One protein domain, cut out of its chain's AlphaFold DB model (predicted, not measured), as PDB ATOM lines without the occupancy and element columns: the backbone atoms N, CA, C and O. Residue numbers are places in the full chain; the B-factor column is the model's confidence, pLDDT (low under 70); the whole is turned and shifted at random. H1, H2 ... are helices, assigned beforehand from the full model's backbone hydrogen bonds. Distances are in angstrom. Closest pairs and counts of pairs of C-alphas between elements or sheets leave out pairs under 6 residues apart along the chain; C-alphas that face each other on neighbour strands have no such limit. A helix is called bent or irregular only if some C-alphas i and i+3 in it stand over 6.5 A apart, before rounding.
ATOM      1  N   LEU A   2       4.082  -2.238  36.084       85.31
ATOM      2  CA  LEU A   2       4.815  -1.670  34.933       85.31
ATOM      3  C   LEU A   2       5.951  -2.542  34.346       85.31
ATOM      4  O   LEU A   2       5.927  -2.752  33.137       85.31
ATOM      5  N   PRO A   3       6.894  -3.115  35.129       87.12
ATOM      6  CA  PRO A   3       7.978  -3.917  34.547       87.12
ATOM      7  C   PRO A   3       7.481  -5.189  33.842       87.12
ATOM      8  O   PRO A   3       8.045  -5.584  32.828       87.12
ATOM      9  N   PHE A   4       6.392  -5.795  34.324       89.31
ATOM     10  CA  PHE A   4       5.785  -6.963  33.680       89.31
ATOM     11  C   PHE A   4       5.107  -6.597  32.362       89.31
ATOM     12  O   PHE A   4       5.221  -7.340  31.394       89.31
ATOM     13  N   VAL A   5       4.444  -5.438  32.310       88.50
ATOM     14  CA  VAL A   5       3.827  -4.935  31.075       88.50
ATOM     15  C   VAL A   5       4.901  -4.656  30.025       88.50
ATOM     16  O   VAL A   5       4.743  -5.081  28.888       88.50
ATOM     17  N   VAL A   6       6.014  -4.020  30.411       88.12
ATOM     18  CA  VAL A   6       7.146  -3.752  29.506       88.12
ATOM     19  C   VAL A   6       7.785  -5.049  29.003       88.12
ATOM     20  O   VAL A   6       8.076  -5.170  27.816       88.12
ATOM     21  N   ALA A   7       7.976  -6.041  29.876       88.12
ATOM     22  CA  ALA A   7       8.513  -7.334  29.465       88.12
ATOM     23  C   ALA A   7       7.566  -8.065  28.497       88.12
ATOM     24  O   ALA A   7       8.007  -8.577  27.470       88.12
ATOM     25  N   ALA A   8       6.261  -8.074  28.785       87.81
ATOM     26  CA  ALA A   8       5.262  -8.716  27.936       87.81
ATOM     27  C   ALA A   8       5.168  -8.058  26.550       87.81
ATOM     28  O   ALA A   8       5.131  -8.764  25.543       87.81
ATOM     29  N   THR A   9       5.181  -6.722  26.474       85.19
ATOM     30  CA  THR A   9       5.158  -6.011  25.187       85.19
ATOM     31  C   THR A   9       6.455  -6.187  24.405       85.19
ATOM     32  O   THR A   9       6.396  -6.327  23.187       85.19
ATOM     33  N   ALA A  10       7.614  -6.263  25.070       84.62
ATOM     34  CA  ALA A  10       8.887  -6.565  24.414       84.62
ATOM     35  C   ALA A  10       8.895  -7.969  23.787       84.62
ATOM     36  O   ALA A  10       9.301  -8.131  22.638       84.62
ATOM     37  N   ILE A  11       8.395  -8.978  24.510       87.19
ATOM     38  CA  ILE A  11       8.270 -10.351  23.994       87.19
ATOM     39  C   ILE A  11       7.277 -10.399  22.825       87.19
ATOM     40  O   ILE A  11       7.570 -11.005  21.795       87.19
ATOM     41  N   ALA A  12       6.133  -9.722  22.945       83.31
ATOM     42  CA  ALA A  12       5.140  -9.649  21.876       83.31
ATOM     43  C   ALA A  12       5.691  -8.966  20.610       83.31
ATOM     44  O   ALA A  12       5.455  -9.447  19.503       83.31
ATOM     45  N   ALA A  13       6.474  -7.893  20.762       82.88
ATOM     46  CA  ALA A  13       7.115  -7.201  19.645       82.88
ATOM     47  C   ALA A  13       8.177  -8.060  18.940       82.88
ATOM     48  O   ALA A  13       8.323  -7.973  17.722       82.88
ATOM     49  N   LEU A  14       8.889  -8.916  19.683       80.81
ATOM     50  CA  LEU A  14       9.835  -9.882  19.115       80.81
ATOM     51  C   LEU A  14       9.126 -11.016  18.357       80.81
ATOM     52  O   LEU A  14       9.633 -11.465  17.331       80.81
ATOM     53  N   ALA A  15       7.965 -11.470  18.839       84.38
ATOM     54  CA  ALA A  15       7.201 -12.549  18.211       84.38
ATOM     55  C   ALA A  15       6.429 -12.094  16.957       84.38
ATOM     56  O   ALA A  15       6.337 -12.844  15.986       84.38
ATOM     57  N   GLN A  16       5.876 -10.875  16.961       79.06
ATOM     58  CA  GLN A  16       5.099 -10.313  15.851       79.06
ATOM     59  C   GLN A  16       5.493  -8.848  15.588       79.06
ATOM     60  O   GLN A  16       4.823  -7.922  16.056       79.06
ATOM     61  N   PRO A  17       6.560  -8.605  14.803       70.75
ATOM     62  CA  PRO A  17       7.069  -7.253  14.582       70.75
ATOM     63  C   PRO A  17       6.088  -6.370  13.795       70.75
ATOM     64  O   PRO A  17       6.028  -5.165  14.030       70.75
ATOM     65  N   SER A  18       5.264  -6.950  12.914       68.94
ATOM     66  CA  SER A  18       4.312  -6.215  12.066       68.94
ATOM     67  C   SER A  18       3.216  -5.473  12.838       68.94
ATOM     68  O   SER A  18       2.662  -4.501  12.332       68.94
ATOM     69  N   THR A  19       2.907  -5.890  14.069       66.62
ATOM     70  CA  THR A  19       1.912  -5.220  14.922       66.62
ATOM     71  C   THR A  19       2.468  -3.946  15.573       66.62
ATOM     72  O   THR A  19       1.701  -3.057  15.933       66.62
ATOM     73  N   PHE A  20       3.796  -3.815  15.683       65.44
ATOM     74  CA  PHE A  20       4.462  -2.698  16.368       65.44
ATOM     75  C   PHE A  20       5.212  -1.736  15.431       65.44
ATOM     76  O   PHE A  20       5.671  -0.687  15.879       65.44
ATOM     77  N   THR A  21       5.283  -2.013  14.125       65.75
ATOM     78  CA  THR A  21       5.937  -1.130  13.133       65.75
ATOM     79  C   THR A  21       5.223   0.206  12.899       65.75
ATOM     80  O   THR A  21       5.801   1.105  12.287       65.75
ATOM     81  N   TRP A  22       3.989   0.374  13.391       68.38
ATOM     82  CA  TRP A  22       3.268   1.654  13.340       68.38
ATOM     83  C   TRP A  22       3.966   2.756  14.161       68.38
ATOM     84  O   TRP A  22       3.921   3.924  13.781       68.38
ATOM     85  N   VAL A  23       4.690   2.394  15.228       65.75
ATOM     86  CA  VAL A  23       5.550   3.326  15.976       65.75
ATOM     87  C   VAL A  23       6.885   3.461  15.242       65.75
ATOM     88  O   VAL A  23       7.894   2.852  15.587       65.75
ATOM     89  N   SER A  24       6.873   4.240  14.163       65.94
ATOM     90  CA  SER A  24       8.084   4.615  13.425       65.94
ATOM     91  C   SER A  24       8.896   5.694  14.158       65.94
ATOM     92  O   SER A  24       8.445   6.283  15.144       65.94
ATOM     93  N   LYS A  25      10.106   5.984  13.651       61.88
ATOM     94  CA  LYS A  25      11.022   7.008  14.199       61.88
ATOM     95  C   LYS A  25      10.354   8.373  14.402       61.88
ATOM     96  O   LYS A  25      10.648   9.037  15.394       61.88
ATOM     97  N   ASP A  26       9.422   8.747  13.527       69.31
ATOM     98  CA  ASP A  26       8.744  10.048  13.564       69.31
ATOM     99  C   ASP A  26       7.793  10.216  14.752       69.31
ATOM    100  O   ASP A  26       7.596  11.333  15.217       69.31
ATOM    101  N   LEU A  27       7.234   9.123  15.286       76.44
ATOM    102  CA  LEU A  27       6.389   9.157  16.487       76.44
ATOM    103  C   LEU A  27       7.201   8.990  17.777       76.44
ATOM    104  O   LEU A  27       6.747   9.391  18.847       76.44
ATOM    105  N   TYR A  28       8.418   8.448  17.689       77.69
ATOM    106  CA  TYR A  28       9.268   8.230  18.858       77.69
ATOM    107  C   TYR A  28       9.776   9.546  19.458       77.69
ATOM    108  O   TYR A  28       9.708   9.741  20.669       77.69
ATOM    109  N   ALA A  29      10.238  10.474  18.616       82.19
ATOM    110  CA  ALA A  29      10.707  11.789  19.054       82.19
ATOM    111  C   ALA A  29       9.627  12.621  19.785       82.19
ATOM    112  O   ALA A  29       9.906  13.081  20.895       82.19
ATOM    113  N   PRO A  30       8.396  12.795  19.258       84.75
ATOM    114  CA  PRO A  30       7.347  13.527  19.966       84.75
ATOM    115  C   PRO A  30       6.843  12.784  21.208       84.75
ATOM    116  O   PRO A  30       6.538  13.433  22.205       84.75
ATOM    117  N   ALA A  31       6.804  11.446  21.203       85.81
ATOM    118  CA  ALA A  31       6.448  10.677  22.397       85.81
ATOM    119  C   ALA A  31       7.476  10.871  23.524       85.81
ATOM    120  O   ALA A  31       7.100  11.168  24.659       85.81
ATOM    121  N   LEU A  32       8.772  10.776  23.206       85.81
ATOM    122  CA  LEU A  32       9.847  11.050  24.158       85.81
ATOM    123  C   LEU A  32       9.794  12.506  24.641       85.81
ATOM    124  O   LEU A  32       9.876  12.756  25.843       85.81
ATOM    125  N   GLY A  33       9.565  13.454  23.729       86.75
ATOM    126  CA  GLY A  33       9.367  14.866  24.056       86.75
ATOM    127  C   GLY A  33       8.197  15.098  25.015       86.75
ATOM    128  O   GLY A  33       8.335  15.850  25.975       86.75
ATOM    129  N   GLY A  34       7.073  14.402  24.827       90.75
ATOM    130  CA  GLY A  34       5.922  14.471  25.729       90.75
ATOM    131  C   GLY A  34       6.233  13.958  27.139       90.75
ATOM    132  O   GLY A  34       5.805  14.558  28.131       90.75
ATOM    133  N   ILE A  35       7.032  12.893  27.249       88.62
ATOM    134  CA  ILE A  35       7.506  12.380  28.543       88.62
ATOM    135  C   ILE A  35       8.425  13.410  29.212       88.62
ATOM    136  O   ILE A  35       8.231  13.735  30.384       88.62
ATOM    137  N   MET A  36       9.381  13.975  28.469       89.00
ATOM    138  CA  MET A  36      10.308  14.989  28.988       89.00
ATOM    139  C   MET A  36       9.577  16.272  29.420       89.00
ATOM    140  O   MET A  36       9.882  16.822  30.476       89.00
ATOM    141  N   LEU A  37       8.558  16.704  28.671       90.75
ATOM    142  CA  LEU A  37       7.698  17.834  29.033       90.75
ATOM    143  C   LEU A  37       6.929  17.561  30.332       90.75
ATOM    144  O   LEU A  37       6.866  18.418  31.211       90.75
ATOM    145  N   SER A  38       6.378  16.354  30.477       88.62
ATOM    146  CA  SER A  38       5.632  15.949  31.675       88.62
ATOM    147  C   SER A  38       6.503  15.973  32.934       88.62
ATOM    148  O   SER A  38       6.026  16.344  34.005       88.62
ATOM    149  N   ILE A  39       7.783  15.601  32.809       88.94
ATOM    150  CA  ILE A  39       8.768  15.718  33.893       88.94
ATOM    151  C   ILE A  39       9.034  17.197  34.202       88.94
ATOM    152  O   ILE A  39       9.002  17.585  35.365       88.94
ATOM    153  N   GLY A  40       9.233  18.026  33.173       85.56
ATOM    154  CA  GLY A  40       9.493  19.459  33.329       85.56
ATOM    155  C   GLY A  40       8.362  20.225  34.023       85.56
ATOM    156  O   GLY A  40       8.631  21.035  34.899       85.56
ATOM    157  N   ILE A  41       7.098  19.931  33.700       86.62
ATOM    158  CA  ILE A  41       5.931  20.585  34.327       86.62
ATOM    159  C   ILE A  41       5.797  20.219  35.814       86.62
ATOM    160  O   ILE A  41       5.275  21.006  36.599       86.62
ATOM    161  N   LYS A  42       6.263  19.030  36.219       82.69
ATOM    162  CA  LYS A  42       6.256  18.603  37.627       82.69
ATOM    163  C   LYS A  42       7.415  19.170  38.445       82.69
ATOM    164  O   LYS A  42       7.390  19.031  39.664       82.69
ATOM    165  N   LEU A  43       8.421  19.757  37.798       83.31
ATOM    166  CA  LEU A  43       9.601  20.280  38.468       83.31
ATOM    167  C   LEU A  43       9.265  21.616  39.143       83.31
ATOM    168  O   LEU A  43       8.821  22.552  38.476       83.31
ATOM    169  N   SER A  44       9.469  21.711  40.458       84.94
ATOM    170  CA  SER A  44       9.191  22.937  41.217       84.94
ATOM    171  C   SER A  44      10.452  23.779  41.414       84.94
ATOM    172  O   SER A  44      11.573  23.272  41.435       84.94
TER     173      SER A  44
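AT A GLANCE: This is residues 2 to 44 of the 97 residues of an uncharacterized protein of Malus baccata (UniProt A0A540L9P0). Two helices run in nearly opposite directions with an open gap between them, and a bowed link joins the end of H1 to the start of H2, making a flat, wide-open U with one arm longer than the other. The helices do not pack on each other, and the space between them is empty. The printed part has 43 residues with two named helices, H1 then H2, and no named strand; its class is all helix. It is only just loose, close to extended, with a radius of gyration of the C-alphas of 13.7 A and spans of 42 by 26 by 8 A.

HOW THE PARTS SIT: H1, residues 2 to 15, has the N-to-C direction (0.12, -0.40, -0.91). A short link of 9 residues, 16 to 24, follows; within it residues 17 to 19 are helical, a run too short for a name. H2, residues 25 to 42, has the N-to-C direction (-0.08, 0.45, 0.89). H1 and H2 are apart, with no C-alpha of the one within 8 A of the other. In H1 every O i to N i+4 pair is within hydrogen-bond range; in H2 12 of 14 are.

IN THESE COORDINATES: H1 begins at C-alpha 2 (4.815, -1.670, 34.933) and measures 20.1 A to C-alpha 15 (7.201, -12.549, 18.211). H2 measures 26.6 A from C-alpha 25 to C-alpha 42, the latter at (6.256, 18.603, 37.627). H2 is neither bent nor irregular, but only just: C-alphas 26 and 29 are 6.1 A apart.

THE WHOLE: The two C-alphas farthest apart are those of Ala 15 and Ser 44, at 42.3 A. Residues 2 to 8, 14 to 19, 24 to 30 and 32 to 44 stand free. The printed part has no cut. The mean pLDDT of the printed part is 81.2, and residues 18 to 26 are under 70.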